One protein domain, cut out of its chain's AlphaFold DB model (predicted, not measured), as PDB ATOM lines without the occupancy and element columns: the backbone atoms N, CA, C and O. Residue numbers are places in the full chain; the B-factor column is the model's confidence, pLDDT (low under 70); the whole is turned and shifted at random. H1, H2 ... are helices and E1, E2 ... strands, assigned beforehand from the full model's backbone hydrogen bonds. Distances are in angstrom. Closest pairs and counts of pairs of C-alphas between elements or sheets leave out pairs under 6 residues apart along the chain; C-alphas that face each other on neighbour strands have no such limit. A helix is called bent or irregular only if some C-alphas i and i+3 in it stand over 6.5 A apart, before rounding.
ATOM      1  N   LYS A 885     -59.635 -49.211 -36.057       33.00
ATOM      2  CA  LYS A 885     -59.466 -50.362 -35.165       33.00
ATOM      3  C   LYS A 885     -58.621 -49.935 -33.976       33.00
ATOM      4  O   LYS A 885     -57.492 -49.494 -34.158       33.00
ATOM      5  N   ALA A 886     -59.144 -50.138 -32.767       38.00
ATOM      6  CA  ALA A 886     -58.353 -49.980 -31.553       38.00
ATOM      7  C   ALA A 886     -57.067 -50.838 -31.631       38.00
ATOM      8  O   ALA A 886     -57.126 -51.968 -32.140       38.00
ATOM      9  N   PRO A 887     -55.916 -50.334 -31.145       43.84
ATOM     10  CA  PRO A 887     -54.655 -51.064 -31.211       43.84
ATOM     11  C   PRO A 887     -54.762 -52.416 -30.479       43.84
ATOM     12  O   PRO A 887     -55.455 -52.518 -29.463       43.84
ATOM     13  N   PRO A 888     -54.094 -53.475 -30.976       46.06
ATOM     14  CA  PRO A 888     -54.218 -54.808 -30.400       46.06
ATOM     15  C   PRO A 888     -53.689 -54.822 -28.957       46.06
ATOM     16  O   PRO A 888     -52.608 -54.265 -28.717       46.06
ATOM     17  N   PRO A 889     -54.410 -55.471 -28.018       49.53
ATOM     18  CA  PRO A 889     -54.079 -55.437 -26.601       49.53
ATOM     19  C   PRO A 889     -52.670 -55.969 -26.347       49.53
ATOM     20  O   PRO A 889     -52.228 -56.951 -26.957       49.53
ATOM     21  N   THR A 890     -51.978 -55.293 -25.436       57.12
ATOM     22  CA  THR A 890     -50.597 -55.580 -25.065       57.12
ATOM     23  C   THR A 890     -50.422 -57.010 -24.573       57.12
ATOM     24  O   THR A 890     -51.217 -57.521 -23.787       57.12
ATOM     25  N   LYS A 891     -49.358 -57.659 -25.057       65.19
ATOM     26  CA  LYS A 891     -48.999 -59.038 -24.690       65.19
ATOM     27  C   LYS A 891     -47.998 -59.130 -23.539       65.19
ATOM     28  O   LYS A 891     -47.782 -60.229 -23.047       65.19
ATOM     29  N   LEU A 892     -47.390 -58.008 -23.148       80.75
ATOM     30  CA  LEU A 892     -46.412 -57.947 -22.064       80.75
ATOM     31  C   LEU A 892     -47.097 -58.100 -20.706       80.75
ATOM     32  O   LEU A 892     -48.048 -57.387 -20.382       80.75
ATOM     33  N   THR A 893     -46.570 -59.013 -19.903       85.50
ATOM     34  CA  THR A 893     -46.919 -59.195 -18.494       85.50
ATOM     35  C   THR A 893     -46.144 -58.220 -17.591       85.50
ATOM     36  O   THR A 893     -45.070 -57.745 -17.972       85.50
ATOM     37  N   PRO A 894     -46.617 -57.952 -16.356       83.56
ATOM     38  CA  PRO A 894     -45.869 -57.160 -15.372       83.56
ATOM     39  C   PRO A 894     -44.457 -57.694 -15.081       83.56
ATOM     40  O   PRO A 894     -43.561 -56.914 -14.769       83.56
ATOM     41  N   ASP A 895     -44.236 -59.005 -15.209       84.06
ATOM     42  CA  ASP A 895     -42.927 -59.629 -14.978       84.06
ATOM     43  C   ASP A 895     -41.971 -59.452 -16.167       84.06
ATOM     44  O   ASP A 895     -40.779 -59.231 -15.968       84.06
ATOM     45  N   GLU A 896     -42.483 -59.425 -17.403       86.19
ATOM     46  CA  GLU A 896     -41.698 -59.002 -18.574       86.19
ATOM     47  C   GLU A 896     -41.361 -57.502 -18.531       86.19
ATOM     48  O   GLU A 896     -40.311 -57.100 -19.031       86.19
ATOM     49  N   VAL A 897     -42.207 -56.674 -17.902       88.06
ATOM     50  CA  VAL A 897     -41.882 -55.263 -17.625       88.06
ATOM     51  C   VAL A 897     -40.796 -55.139 -16.552       88.06
ATOM     52  O   VAL A 897     -39.889 -54.327 -16.716       88.06
ATOM     53  N   ARG A 898     -40.819 -55.962 -15.496       87.06
ATOM     54  CA  ARG A 898     -39.727 -56.020 -14.501       87.06
ATOM     55  C   ARG A 898     -38.403 -56.427 -15.150       87.06
ATOM     56  O   ARG A 898     -37.432 -55.689 -15.047       87.06
ATOM     57  N   ALA A 899     -38.402 -57.497 -15.945       86.88
ATOM     58  CA  ALA A 899     -37.223 -57.927 -16.702       86.88
ATOM     59  C   ALA A 899     -36.721 -56.881 -17.725       86.88
ATOM     60  O   ALA A 899     -35.560 -56.922 -18.129       86.88
ATOM     61  N   TYR A 900     -37.577 -55.946 -18.151       87.62
ATOM     62  CA  TYR A 900     -37.203 -54.807 -18.992       87.62
ATOM     63  C   TYR A 900     -36.612 -53.633 -18.185       87.62
ATOM     64  O   TYR A 900     -35.649 -53.020 -18.643       87.62
ATOM     65  N   LEU A 901     -37.108 -53.366 -16.968       87.62
ATOM     66  CA  LEU A 901     -36.492 -52.421 -16.018       87.62
ATOM     67  C   LEU A 901     -35.068 -52.846 -15.620       87.62
ATOM     68  O   LEU A 901     -34.196 -51.992 -15.471       87.62
ATOM     69  N   ASP A 902     -34.834 -54.156 -15.500       87.19
ATOM     70  CA  ASP A 902     -33.517 -54.758 -15.239       87.19
ATOM     71  C   ASP A 902     -32.590 -54.763 -16.480       87.19
ATOM     72  O   ASP A 902     -31.431 -55.184 -16.405       87.19
ATOM     73  N   GLY A 903     -33.076 -54.301 -17.640       88.38
ATOM     74  CA  GLY A 903     -32.288 -54.164 -18.864       88.38
ATOM     75  C   GLY A 903     -31.201 -53.084 -18.735       88.38
ATOM     76  O   GLY A 903     -31.429 -52.062 -18.088       88.38
ATOM     77  N   PRO A 904     -30.020 -53.254 -19.365       87.31
ATOM     78  CA  PRO A 904     -28.847 -52.414 -19.100       87.31
ATOM     79  C   PRO A 904     -29.076 -50.923 -19.391       87.31
ATOM     80  O   PRO A 904     -28.633 -50.076 -18.616       87.31
ATOM     81  N   ASP A 905     -29.796 -50.598 -20.466       84.44
ATOM     82  CA  ASP A 905     -30.085 -49.213 -20.854       84.44
ATOM     83  C   ASP A 905     -31.135 -48.554 -19.937       84.44
ATOM     84  O   ASP A 905     -31.041 -47.362 -19.635       84.44
ATOM     85  N   PHE A 906     -32.097 -49.335 -19.426       91.62
ATOM     86  CA  PHE A 906     -33.101 -48.854 -18.473       91.62
ATOM     87  C   PHE A 906     -32.489 -48.664 -17.077       91.62
ATOM     88  O   PHE A 906     -32.641 -47.598 -16.473       91.62
ATOM     89  N   ALA A 907     -31.713 -49.637 -16.596       88.19
ATOM     90  CA  ALA A 907     -30.969 -49.538 -15.345       88.19
ATOM     91  C   ALA A 907     -30.027 -48.319 -15.339       88.19
ATOM     92  O   ALA A 907     -30.078 -47.503 -14.420       88.19
ATOM     93  N   ALA A 908     -29.254 -48.103 -16.412       87.44
ATOM     94  CA  ALA A 908     -28.370 -46.940 -16.537       87.44
ATOM     95  C   ALA A 908     -29.115 -45.587 -16.479       87.44
ATOM     96  O   ALA A 908     -28.556 -44.595 -15.992       87.44
ATOM     97  N   SER A 909     -30.371 -45.549 -16.945       87.50
ATOM     98  CA  SER A 909     -31.265 -44.390 -16.840       87.50
ATOM     99  C   SER A 909     -31.754 -44.157 -15.405       87.50
ATOM    100  O   SER A 909     -31.657 -43.037 -14.890       87.50
ATOM    101  N   LEU A 910     -32.205 -45.210 -14.716       89.12
ATOM    102  CA  LEU A 910     -32.635 -45.140 -13.313       89.12
ATOM    103  C   LEU A 910     -31.483 -44.709 -12.394       89.12
ATOM    104  O   LEU A 910     -31.637 -43.744 -11.641       89.12
ATOM    105  N   ASP A 911     -30.301 -45.310 -12.553       87.12
ATOM    106  CA  ASP A 911     -29.079 -44.913 -11.848       87.12
ATOM    107  C   ASP A 911     -28.752 -43.423 -12.069       87.12
ATOM    108  O   ASP A 911     -28.232 -42.745 -11.180       87.12
ATOM    109  N   ALA A 912     -29.004 -42.891 -13.273       81.75
ATOM    110  CA  ALA A 912     -28.766 -41.483 -13.584       81.75
ATOM    111  C   ALA A 912     -29.790 -40.564 -12.900       81.75
ATOM    112  O   ALA A 912     -29.410 -39.500 -12.399       81.75
ATOM    113  N   ALA A 913     -31.054 -40.987 -12.816       79.94
ATOM    114  CA  ALA A 913     -32.088 -40.280 -12.067       79.94
ATOM    115  C   ALA A 913     -31.754 -40.206 -10.567       79.94
ATOM    116  O   ALA A 913     -31.886 -39.135  -9.967       79.94
ATOM    117  N   GLU A 914     -31.284 -41.314  -9.986       85.56
ATOM    118  CA  GLU A 914     -30.906 -41.447  -8.573       85.56
ATOM    119  C   GLU A 914     -29.649 -40.649  -8.229       85.56
ATOM    120  O   GLU A 914     -29.669 -39.852  -7.290       85.56
ATOM    121  N   ARG A 915     -28.587 -40.753  -9.042       78.56
ATOM    122  CA  ARG A 915     -27.361 -39.947  -8.884       78.56
ATOM    123  C   ARG A 915     -27.623 -38.437  -8.953       78.56
ATOM    124  O   ARG A 915     -26.864 -37.667  -8.368       78.56
ATOM    125  N   ALA A 916     -28.694 -38.013  -9.625       72.00
ATOM    126  CA  ALA A 916     -29.156 -36.624  -9.668       72.00
ATOM    127  C   ALA A 916     -30.207 -36.264  -8.588       72.00
ATOM    128  O   ALA A 916     -30.627 -35.109  -8.521       72.00
ATOM    129  N   ASN A 917     -30.654 -37.225  -7.765       77.56
ATOM    130  CA  ASN A 917     -31.811 -37.128  -6.858       77.56
ATOM    131  C   ASN A 917     -33.039 -36.496  -7.540       77.56
ATOM    132  O   ASN A 917     -33.649 -35.539  -7.050       77.56
ATOM    133  N   SER A 918     -33.365 -37.007  -8.725       76.06
ATOM    134  CA  SER A 918     -34.458 -36.494  -9.544       76.06
ATOM    135  C   SER A 918     -35.799 -36.761  -8.866       76.06
ATOM    136  O   SER A 918     -36.132 -37.912  -8.592       76.06
ATOM    137  N   THR A 919     -36.590 -35.712  -8.638       82.44
ATOM    138  CA  THR A 919     -37.957 -35.820  -8.108       82.44
ATOM    139  C   THR A 919     -39.007 -35.468  -9.158       82.44
ATOM    140  O   THR A 919     -38.773 -34.649 -10.056       82.44
ATOM    141  N   VAL A 920     -40.189 -36.073  -9.041       77.81
ATOM    142  CA  VAL A 920     -41.407 -35.721  -9.781       77.81
ATOM    143  C   VAL A 920     -42.434 -35.123  -8.813       77.81
ATOM    144  O   VAL A 920     -42.562 -35.582  -7.679       77.81
ATOM    145  N   ASP A 921     -43.138 -34.076  -9.246       73.31
ATOM    146  CA  ASP A 921     -44.272 -33.519  -8.501       73.31
ATOM    147  C   ASP A 921     -45.457 -34.490  -8.604       73.31
ATOM    148  O   ASP A 921     -45.847 -34.869  -9.707       73.31
ATOM    149  N   ALA A 922     -46.071 -34.831  -7.475       70.19
ATOM    150  CA  ALA A 922     -47.316 -35.592  -7.403       70.19
ATOM    151  C   ALA A 922     -48.316 -34.909  -6.454       70.19
ATOM    152  O   ALA A 922     -47.992 -33.917  -5.794       70.19
ATOM    153  N   LYS A 923     -49.542 -35.433  -6.388       64.50
ATOM    154  CA  LYS A 923     -50.526 -35.093  -5.351       64.50
ATOM    155  C   LYS A 923     -50.635 -36.240  -4.346       64.50
ATOM    156  O   LYS A 923     -50.557 -37.399  -4.752       64.50
ATOM    157  N   ASP A 924     -50.828 -35.918  -3.070       61.69
ATOM    158  CA  ASP A 924     -51.251 -36.885  -2.052       61.69
ATOM    159  C   ASP A 924     -52.773 -37.152  -2.117       61.69
ATOM    160  O   ASP A 924     -53.494 -36.582  -2.940       61.69
ATOM    161  N   GLU A 925     -53.271 -38.004  -1.216       45.72
ATOM    162  CA  GLU A 925     -54.701 -38.323  -1.066       45.72
ATOM    163  C   GLU A 925     -55.590 -37.103  -0.731       45.72
ATOM    164  O   GLU A 925     -56.796 -37.131  -0.972       45.72
ATOM    165  N   ASN A 926     -54.998 -36.010  -0.234       38.72
ATOM    166  CA  ASN A 926     -55.669 -34.753   0.105       38.72
ATOM    167  C   ASN A 926     -55.545 -33.694  -1.012       38.72
ATOM    168  O   ASN A 926     -56.021 -32.565  -0.861       38.72
ATOM    169  N   GLY A 927     -54.891 -34.026  -2.133       44.97
ATOM    170  CA  GLY A 927     -54.620 -33.111  -3.244       44.97
ATOM    171  C   GLY A 927     -53.459 -32.133  -3.011       44.97
ATOM    172  O   GLY A 927     -53.223 -31.264  -3.859       44.97
ATOM    173  N   ALA A 928     -52.730 -32.249  -1.900       46.44
ATOM    174  CA  ALA A 928     -51.546 -31.454  -1.601       46.44
ATOM    175  C   ALA A 928     -50.353 -31.911  -2.455       46.44
ATOM    176  O   ALA A 928     -50.187 -33.094  -2.745       46.44
ATOM    177  N   LYS A 929     -49.503 -30.964  -2.872       55.94
ATOM    178  CA  LYS A 929     -48.312 -31.286  -3.666       55.94
ATOM    179  C   LYS A 929     -47.228 -31.938  -2.811       55.94
ATOM    180  O   LYS A 929     -46.771 -31.340  -1.840       55.94
ATOM    181  N   ILE A 930     -46.767 -33.099  -3.258       70.81
ATOM    182  CA  ILE A 930     -45.618 -33.834  -2.724       70.81
ATOM    183  C   ILE A 930     -44.573 -34.029  -3.829       70.81
ATOM    184  O   ILE A 930     -44.885 -33.895  -5.013       70.81
ATOM    185  N   GLN A 931     -43.337 -34.353  -3.454       78.31
ATOM    186  CA  GLN A 931     -42.297 -34.754  -4.402       78.31
ATOM    187  C   GLN A 931     -41.858 -36.186  -4.128       78.31
ATOM    188  O   GLN A 931     -41.538 -36.526  -2.992       78.31
ATOM    189  N   LEU A 932     -41.848 -37.006  -5.178       80.62
ATOM    190  CA  LEU A 932     -41.491 -38.423  -5.125       80.62
ATOM    191  C   LEU A 932     -40.195 -38.674  -5.918       80.62
ATOM    192  O   LEU A 932     -40.012 -38.041  -6.965       80.62
ATOM    193  N   PRO A 933     -39.300 -39.574  -5.477       86.56
ATOM    194  CA  PRO A 933     -38.132 -39.986  -6.254       86.56
ATOM    195  C   PRO A 933     -38.530 -40.617  -7.595       86.56
ATOM    196  O   PRO A 933     -39.378 -41.504  -7.665       86.56
ATOM    197  N   VAL A 934     -37.902 -40.166  -8.682       89.12
ATOM    198  CA  VAL A 934     -38.237 -40.590 -10.055       89.12
ATOM    199  C   VAL A 934     -38.069 -42.097 -10.253       89.12
ATOM    200  O   VAL A 934     -38.938 -42.724 -10.847       89.12
ATOM    201  N   ALA A 935     -36.982 -42.687  -9.751       88.88
ATOM    202  CA  ALA A 935     -36.690 -44.101  -9.980       88.88
ATOM    203  C   ALA A 935     -37.600 -45.049  -9.176       88.88
ATOM    204  O   ALA A 935     -38.022 -46.076  -9.701       88.88
ATOM    205  N   GLU A 936     -37.964 -44.675  -7.946       89.31
ATOM    206  CA  GLU A 936     -38.951 -45.377  -7.108       89.31
ATOM    207  C   GLU A 936     -40.324 -45.402  -7.801       89.31
ATOM    208  O   GLU A 936     -40.867 -46.470  -8.073       89.31
ATOM    209  N   VAL A 937     -40.815 -44.233  -8.238       90.31
ATOM    210  CA  VAL A 937     -42.077 -44.103  -8.993       90.31
ATOM    211  C   VAL A 937     -42.097 -44.974 -10.252       90.31
ATOM    212  O   VAL A 937     -43.147 -45.522 -10.586       90.31
ATOM    213  N   ILE A 938     -40.971 -45.120 -10.957       92.62
ATOM    214  CA  ILE A 938     -40.901 -45.962 -12.158       92.62
ATOM    215  C   ILE A 938     -40.931 -47.450 -11.800       92.62
ATOM    216  O   ILE A 938     -41.742 -48.175 -12.378       92.62
ATOM    217  N   ARG A 939     -40.103 -47.908 -10.849       90.56
ATOM    218  CA  ARG A 939     -40.049 -49.330 -10.461       90.56
ATOM    219  C   ARG A 939     -41.379 -49.820  -9.881       90.56
ATOM    220  O   ARG A 939     -41.821 -50.911 -10.236       90.56
ATOM    221  N   ASP A 940     -42.050 -48.995  -9.080       90.50
ATOM    222  CA  ASP A 940     -43.335 -49.339  -8.460       90.50
ATOM    223  C   ASP A 940     -44.501 -49.356  -9.458       90.50
ATOM    224  O   ASP A 940     -45.411 -50.183  -9.351       90.50
ATOM    225  N   ARG A 941     -44.522 -48.410 -10.411       92.81
ATOM    226  CA  ARG A 941     -45.725 -48.137 -11.217       92.81
ATOM    227  C   ARG A 941     -45.654 -48.627 -12.656       92.81
ATOM    228  O   ARG A 941     -46.698 -49.010 -13.176       92.81
ATOM    229  N   LEU A 942     -44.479 -48.661 -13.295       92.19
ATOM    230  CA  LEU A 942     -44.368 -49.114 -14.689       92.19
ATOM    231  C   LEU A 942     -44.839 -50.568 -14.901       92.19
ATOM    232  O   LEU A 942     -45.497 -50.804 -15.914       92.19
ATOM    233  N   PRO A 943     -44.635 -51.528 -13.970       91.44
ATOM    234  CA  PRO A 943     -45.186 -52.883 -14.104       91.44
ATOM    235  C   PRO A 943     -46.720 -52.953 -14.179       91.44
ATOM    236  O   PRO A 943     -47.252 -53.953 -14.652       91.44
ATOM    237  N   ASN A 944     -47.431 -51.906 -13.745       89.19
ATOM    238  CA  ASN A 944     -48.890 -51.796 -13.867       89.19
ATOM    239  C   ASN A 944     -49.338 -51.125 -15.181       89.19
ATOM    240  O   ASN A 944     -50.538 -51.052 -15.435       89.19
ATOM    241  N   HIS A 945     -48.386 -50.659 -15.998       88.94
ATOM    242  CA  HIS A 945     -48.595 -49.996 -17.288       88.94
ATOM    243  C   HIS A 945     -47.779 -50.658 -18.420       88.94
ATOM    244  O   HIS A 945     -46.969 -49.990 -19.081       88.94
ATOM    245  N   PRO A 946     -47.944 -51.977 -18.664       89.38
ATOM    246  CA  PRO A 946     -47.229 -52.681 -19.729       89.38
ATOM    247  C   PRO A 946     -47.495 -52.091 -21.121       89.38
ATOM    248  O   PRO A 946     -46.630 -52.184 -21.989       89.38
ATOM    249  N   GLU A 947     -48.641 -51.442 -21.337       85.25
ATOM    250  CA  GLU A 947     -48.996 -50.759 -22.584       85.25
ATOM    251  C   GLU A 947     -48.052 -49.594 -22.932       85.25
ATOM    252  O   GLU A 947     -47.789 -49.351 -24.111       85.25
ATOM    253  N   LEU A 948     -47.475 -48.922 -21.927       87.38
ATOM    254  CA  LEU A 948     -46.472 -47.874 -22.140       87.38
ATOM    255  C   LEU A 948     -45.136 -48.474 -22.602       87.38
ATOM    256  O   LEU A 948     -44.515 -47.956 -23.527       87.38
ATOM    257  N   VAL A 949     -44.725 -49.600 -22.009       88.50
ATOM    258  CA  VAL A 949     -43.514 -50.340 -22.408       88.50
ATOM    259  C   VAL A 949     -43.671 -50.965 -23.795       88.50
ATOM    260  O   VAL A 949     -42.723 -50.988 -24.576       88.50
ATOM    261  N   ASP A 950     -44.872 -51.432 -24.131       86.12
ATOM    262  CA  ASP A 950     -45.215 -51.937 -25.459       86.12
ATOM    263  C   ASP A 950     -45.110 -50.818 -26.511       86.12
ATOM    264  O   ASP A 950     -44.457 -50.996 -27.535       86.12
ATOM    265  N   ALA A 951     -45.653 -49.625 -26.240       83.50
ATOM    266  CA  ALA A 951     -45.526 -48.469 -27.133       83.50
ATOM    267  C   ALA A 951     -44.077 -47.962 -27.275       83.50
ATOM    268  O   ALA A 951     -43.654 -47.631 -28.386       83.50
ATOM    269  N   MET A 952     -43.298 -47.963 -26.186       85.75
ATOM    270  CA  MET A 952     -41.854 -47.696 -26.225       85.75
ATOM    271  C   MET A 952     -41.147 -48.686 -27.159       85.75
ATOM    272  O   MET A 952     -40.572 -48.274 -28.159       85.75
ATOM    273  N   ARG A 953     -41.264 -49.992 -26.898       83.69
ATOM    274  CA  ARG A 953     -40.520 -51.041 -27.622       83.69
ATOM    275  C   ARG A 953     -41.006 -51.304 -29.050       83.69
ATOM    276  O   ARG A 953     -40.285 -51.918 -29.835       83.69
ATOM    277  N   ARG A 954     -42.227 -50.883 -29.402       78.94
ATOM    278  CA  ARG A 954     -42.741 -50.919 -30.784       78.94
ATOM    279  C   ARG A 954     -42.130 -49.833 -31.672       78.94
ATOM    280  O   ARG A 954     -42.145 -50.002 -32.889       78.94
ATOM    281  N   THR A 955     -41.600 -48.749 -31.100       71.25
ATOM    282  CA  THR A 955     -41.175 -47.561 -31.851       71.25
ATOM    283  C   THR A 955     -39.681 -47.289 -31.715       71.25
ATOM    284  O   THR A 955     -39.134 -47.167 -30.625       71.25
ATOM    285  N   GLY A 956     -38.995 -47.106 -32.848       71.06
ATOM    286  CA  GLY A 956     -37.549 -46.833 -32.862       71.06
ATOM    287  C   GLY A 956     -37.133 -45.462 -32.305       71.06
ATOM    288  O   GLY A 956     -35.939 -45.176 -32.263       71.06
ATOM    289  N   TYR A 957     -38.092 -44.615 -31.912       74.44
ATOM    290  CA  TYR A 957     -37.884 -43.220 -31.506       74.44
ATOM    291  C   TYR A 957     -38.301 -42.931 -30.050       74.44
ATOM    292  O   TYR A 957     -37.595 -42.203 -29.347       74.44
ATOM    293  N   LEU A 958     -39.404 -43.513 -29.553       79.25
ATOM    294  CA  LEU A 958     -39.921 -43.196 -28.215       79.25
ATOM    295  C   LEU A 958     -39.045 -43.772 -27.098       79.25
ATOM    296  O   LEU A 958     -38.770 -43.077 -26.120       79.25
ATOM    297  N   GLU A 959     -38.606 -45.024 -27.243       82.81
ATOM    298  CA  GLU A 959     -37.789 -45.715 -26.242       82.81
ATOM    299  C   GLU A 959     -36.482 -44.952 -25.935       82.81
ATOM    300  O   GLU A 959     -36.313 -44.555 -24.778       82.81
ATOM    301  N   PRO A 960     -35.615 -44.603 -26.912       79.44
ATOM    302  CA  PRO A 960     -34.430 -43.780 -26.647       79.44
ATOM    303  C   PRO A 960     -34.748 -42.413 -26.022       79.44
ATOM    304  O   PRO A 960     -34.046 -41.973 -25.109       79.44
ATOM    305  N   SER A 961     -35.816 -41.741 -26.475       75.62
ATOM    306  CA  SER A 961     -36.181 -40.405 -25.983       75.62
ATOM    307  C   SER A 961     -36.678 -40.416 -24.532       75.62
ATOM    308  O   SER A 961     -36.391 -39.479 -23.784       75.62
ATOM    309  N   LEU A 962     -37.419 -41.450 -24.122       81.69
ATOM    310  CA  LEU A 962     -37.895 -41.603 -22.744       81.69
ATOM    311  C   LEU A 962     -36.810 -42.174 -21.820       81.69
ATOM    312  O   LEU A 962     -36.697 -41.721 -20.681       81.69
ATOM    313  N   LEU A 963     -35.957 -43.083 -22.306       85.25
ATOM    314  CA  LEU A 963     -34.793 -43.580 -21.560       85.25
ATOM    315  C   LEU A 963     -33.764 -42.480 -21.276       85.25
ATOM    316  O   LEU A 963     -33.175 -42.460 -20.197       85.25
ATOM    317  N   ALA A 964     -33.595 -41.506 -22.173       80.19
ATOM    318  CA  ALA A 964     -32.793 -40.315 -21.893       80.19
ATOM    319  C   ALA A 964     -33.398 -39.412 -20.791       80.19
ATOM    320  O   ALA A 964     -32.714 -38.524 -20.278       80.19
ATOM    321  N   GLN A 965     -34.679 -39.595 -20.441       79.12
ATOM    322  CA  GLN A 965     -35.456 -38.687 -19.592       79.12
ATOM    323  C   GLN A 965     -36.418 -39.437 -18.649       79.12
ATOM    324  O   GLN A 965     -37.639 -39.275 -18.736       79.12
ATOM    325  N   PRO A 966     -35.904 -40.202 -17.668       85.25
ATOM    326  CA  PRO A 966     -36.731 -41.023 -16.779       85.25
ATOM    327  C   PRO A 966     -37.769 -40.202 -15.993       85.25
ATOM    328  O   PRO A 966     -38.865 -40.685 -15.721       85.25
ATOM    329  N   LYS A 967     -37.505 -38.918 -15.701       83.19
ATOM    330  CA  LYS A 967     -38.500 -38.021 -15.080       83.19
ATOM    331  C   LYS A 967     -39.793 -37.894 -15.903       83.19
ATOM    332  O   LYS A 967     -40.865 -37.747 -15.318       83.19
ATOM    333  N   THR A 968     -39.711 -37.983 -17.227       81.81
ATOM    334  CA  THR A 968     -40.869 -37.953 -18.128       81.81
ATOM    335  C   THR A 968     -41.695 -39.237 -17.994       81.81
ATOM    336  O   THR A 968     -42.915 -39.157 -17.856       81.81
ATOM    337  N   ILE A 969     -41.041 -40.403 -17.897       85.81
ATOM    338  CA  ILE A 969     -41.699 -41.688 -17.583       85.81
ATOM    339  C   ILE A 969     -42.399 -41.602 -16.217       85.81
ATOM    340  O   ILE A 969     -43.589 -41.890 -16.108       85.81
ATOM    341  N   ALA A 970     -41.702 -41.121 -15.182       85.81
ATOM    342  CA  ALA A 970     -42.287 -40.939 -13.853       85.81
ATOM    343  C   ALA A 970     -43.488 -39.973 -13.853       85.81
ATOM    344  O   ALA A 970     -44.440 -40.188 -13.109       85.81
ATOM    345  N   SER A 971     -43.488 -38.935 -14.698       82.12
ATOM    346  CA  SER A 971     -44.623 -38.012 -14.835       82.12
ATOM    347  C   SER A 971     -45.853 -38.690 -15.449       82.12
ATOM    348  O   SER A 971     -46.952 -38.552 -14.909       82.12
ATOM    349  N   LEU A 972     -45.674 -39.503 -16.498       82.69
ATOM    350  CA  LEU A 972     -46.747 -40.323 -17.079       82.69
ATOM    351  C   LEU A 972     -47.328 -41.309 -16.045       82.69
ATOM    352  O   LEU A 972     -48.542 -41.465 -15.964       82.69
ATOM    353  N   LEU A 973     -46.487 -41.896 -15.188       86.88
ATOM    354  CA  LEU A 973     -46.888 -42.824 -14.114       86.88
ATOM    355  C   LEU A 973     -47.481 -42.142 -12.859       86.88
ATOM    356  O   LEU A 973     -48.089 -42.798 -12.006       86.88
ATOM    357  N   VAL A 974     -47.330 -40.823 -12.723       83.31
ATOM    358  CA  VAL A 974     -48.097 -40.005 -11.766       83.31
ATOM    359  C   VAL A 974     -49.460 -39.615 -12.350       83.31
ATOM    360  O   VAL A 974     -50.428 -39.498 -11.600       83.31
ATOM    361  N   HIS A 975     -49.566 -39.498 -13.677       76.56
ATOM    362  CA  HIS A 975     -50.790 -39.141 -14.400       76.56
ATOM    363  C   HIS A 975     -51.218 -40.232 -15.410       76.56
ATOM    364  O   HIS A 975     -51.355 -39.933 -16.600       76.56
ATOM    365  N   PRO A 976     -51.481 -41.488 -14.988       78.62
ATOM    366  CA  PRO A 976     -51.654 -42.626 -15.905       78.62
ATOM    367  C   PRO A 976     -52.822 -42.483 -16.892       78.62
ATOM    368  O   PRO A 976     -52.803 -43.071 -17.969       78.62
ATOM    369  N   LYS A 977     -53.797 -41.612 -16.597       72.44
ATOM    370  CA  LYS A 977     -54.880 -41.210 -17.519       72.44
ATOM    371  C   LYS A 977     -54.384 -40.557 -18.822       72.44
ATOM    372  O   LYS A 977     -55.161 -40.417 -19.759       72.44
ATOM    373  N   THR A 978     -53.110 -40.168 -18.889       73.44
ATOM    374  CA  THR A 978     -52.462 -39.603 -20.085       73.44
ATOM    375  C   THR A 978     -51.855 -40.667 -21.009       73.44
ATOM    376  O   THR A 978     -51.695 -40.414 -22.201       73.44
ATOM    377  N   ILE A 979     -51.581 -41.876 -20.497       79.50
ATOM    378  CA  ILE A 979     -50.910 -42.958 -21.237       79.50
ATOM    379  C   ILE A 979     -51.712 -43.415 -22.474       79.50
ATOM    380  O   ILE A 979     -51.110 -43.482 -23.545       79.50
ATOM    381  N   PRO A 980     -53.043 -43.648 -22.422       78.00
ATOM    382  CA  PRO A 980     -53.795 -44.085 -23.604       78.00
ATOM    383  C   PRO A 980     -53.715 -43.095 -24.773       78.00
ATOM    384  O   PRO A 980     -53.567 -43.503 -25.919       78.00
ATOM    385  N   ALA A 981     -53.738 -41.794 -24.482       72.75
ATOM    386  CA  ALA A 981     -53.665 -40.748 -25.497       72.75
ATOM    387  C   ALA A 981     -52.246 -40.537 -26.053       72.75
ATOM    388  O   ALA A 981     -52.097 -40.146 -27.210       72.75
ATOM    389  N   LEU A 982     -51.203 -40.835 -25.269       79.19
ATOM    390  CA  LEU A 982     -49.838 -40.951 -25.789       79.19
ATOM    391  C   LEU A 982     -49.732 -42.130 -26.771       79.19
ATOM    392  O   LEU A 982     -49.107 -41.992 -27.816       79.19
ATOM    393  N   ILE A 983     -50.383 -43.260 -26.474       81.44
ATOM    394  CA  ILE A 983     -50.416 -44.440 -27.355       81.44
ATOM    395  C   ILE A 983     -51.219 -44.160 -28.637       81.44
ATOM    396  O   ILE A 983     -50.799 -44.573 -29.715       81.44
ATOM    397  N   GLU A 984     -52.325 -43.413 -28.557       76.50
ATOM    398  CA  GLU A 984     -53.046 -42.910 -29.739       76.50
ATOM    399  C   GLU A 984     -52.166 -41.982 -30.596       76.50
ATOM    400  O   GLU A 984     -52.110 -42.153 -31.811       76.50
ATOM    401  N   ALA A 985     -51.442 -41.042 -29.975       79.38
ATOM    402  CA  ALA A 985     -50.539 -40.124 -30.676       79.38
ATOM    403  C   ALA A 985     -49.369 -40.861 -31.357       79.38
ATOM    404  O   ALA A 985     -49.047 -40.576 -32.508       79.38
ATOM    405  N   VAL A 986     -48.781 -41.855 -30.683       81.50
ATOM    406  CA  VAL A 986     -47.792 -42.780 -31.266       81.50
ATOM    407  C   VAL A 986     -48.384 -43.528 -32.463       81.50
ATOM    408  O   VAL A 986     -47.783 -43.554 -33.531       81.50
ATOM    409  N   HIS A 987     -49.592 -44.082 -32.327       81.62
ATOM    410  CA  HIS A 987     -50.244 -44.800 -33.420       81.62
ATOM    411  C   HIS A 987     -50.544 -43.894 -34.628       81.62
ATOM    412  O   HIS A 987     -50.440 -44.342 -35.771       81.62
ATOM    413  N   GLU A 988     -50.868 -42.618 -34.403       78.25
ATOM    414  CA  GLU A 988     -51.052 -41.627 -35.469       78.25
ATOM    415  C   GLU A 988     -49.734 -41.310 -36.208       78.25
ATOM    416  O   GLU A 988     -49.738 -41.219 -37.435       78.25
ATOM    417  N   VAL A 989     -48.603 -41.234 -35.496       81.62
ATOM    418  CA  VAL A 989     -47.253 -41.068 -36.085       81.62
ATOM    419  C   VAL A 989     -46.765 -42.328 -36.807       81.62
ATOM    420  O   VAL A 989     -46.087 -42.223 -37.824       81.62
ATOM    421  N   ASP A 990     -47.135 -43.519 -36.332       79.56
ATOM    422  CA  ASP A 990     -46.769 -44.793 -36.964       79.56
ATOM    423  C   ASP A 990     -47.620 -45.118 -38.212       79.56
ATOM    424  O   ASP A 990     -47.243 -45.976 -39.014       79.56
ATOM    425  N   THR A 991     -48.781 -44.468 -38.387       80.25
ATOM    426  CA  THR A 991     -49.716 -44.718 -39.510       80.25
ATOM    427  C   THR A 991     -49.769 -43.609 -40.561       80.25
ATOM    428  O   THR A 991     -50.230 -43.857 -41.678       80.25
ATOM    429  N   LYS A 992     -49.296 -42.399 -40.244       76.69
ATOM    430  CA  LYS A 992     -49.254 -41.237 -41.150       76.69
ATOM    431  C   LYS A 992     -47.810 -40.774 -41.342       76.69
ATOM    432  O   LYS A 992     -46.928 -41.147 -40.579       76.69
TER     433      LYS A 992
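This is residues 885 to 992 of the 1233 residues of the protein "PE-PGRS FAMILY PROTEIN" of Kibdelosporangium sp. MJ126-NF4 (UniProt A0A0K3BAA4). Two helices, H3 and H6, cross at the middle of a cluster of short helices, with H2 over one side of them and H1 beside H3. The strand hairpin E1 E2 lies at one end of the long axis, with E1 alongside H6, while H4, H5 and H7 gather toward the other end. The printed part has 108 residues with seven named helices and two named strands, in the order H1 H2 E1 E2 H3 H4 H5 H6 H7; the sheet E1 - E2 is antiparallel and the class is mostly helix. The whole is compact, with a radius of gyration of the C-alphas of 14.0 A and spans of 39 by 34 by 25 A.

H1, residues 894 to 901, begins at C-alpha 894 (-45.869, -57.160, -15.372). H2 is residues 904 to 915, 16.2 A long. E1, residues 919 to 923, measures 12.9 A, and E2, residues 929 to 933, 13.6 A. H3 is residues 934 to 944, 15.9 A long, and begins at C-alpha 934 (-38.237, -40.590, -10.055). H4 is residues 946 to 954, H5 residues 958 to 963 and H6 residues 966 to 974. H7, residues 976 to 991, is the longest helix at 23.8 A and ends at C-alpha 991 (-49.716, -44.718, -39.510). H3 and H7 are only just irregular: C-alphas 940 and 943 are 6.9 A apart, and C-alphas 977 and 980 are 6.8 A apart.

H1 touches H3, with the C-alphas of Pro 894 and Pro 943 closest at 4.5 A, at a shallow tilt of 33 degrees, only just short of steep, opposite ways. H2 touches H3 with residues 910 to 914 alone; the closest C-alphas are those of Leu 910 and Ala 935, 5.4 A. E1 and E2 form an antiparallel hairpin, with N 920 and O 932 within hydrogen-bond range at 2.9 A. H3 touches H6 at a steep tilt of 53 degrees, the closest C-alphas being those of Ile 938 and Ala 970, 5.5 A. The closest C-alphas of E1 and H6 are those of Ala 922 and Val 974, 6.3 A. H4 and H5 touch only at the corner, where the C-alphas of Met 952 and Glu 959 are closest at 4.5 A. H7 touches H4 with residues 979 to 986 alone, at a shallow tilt of 24 degrees, the same way; the closest C-alphas are those of Ala 951 and Ile 983, 6.3 A. H3 and H7 are apart. Every O i to N i+4 pair is within hydrogen-bond range in H1, H2, H4, H5 and H6, against 5 of 7 in H3 and 10 of 12 in H7.

The C-alphas of Lys 885 and Arg 915 are the two farthest apart, at 42.8 A. The printed part has no cut, and the links between named elements are tight. The mean pLDDT of the printed part of this model is 78.5; residues 885 to 891 and 923 to 929 are under 70.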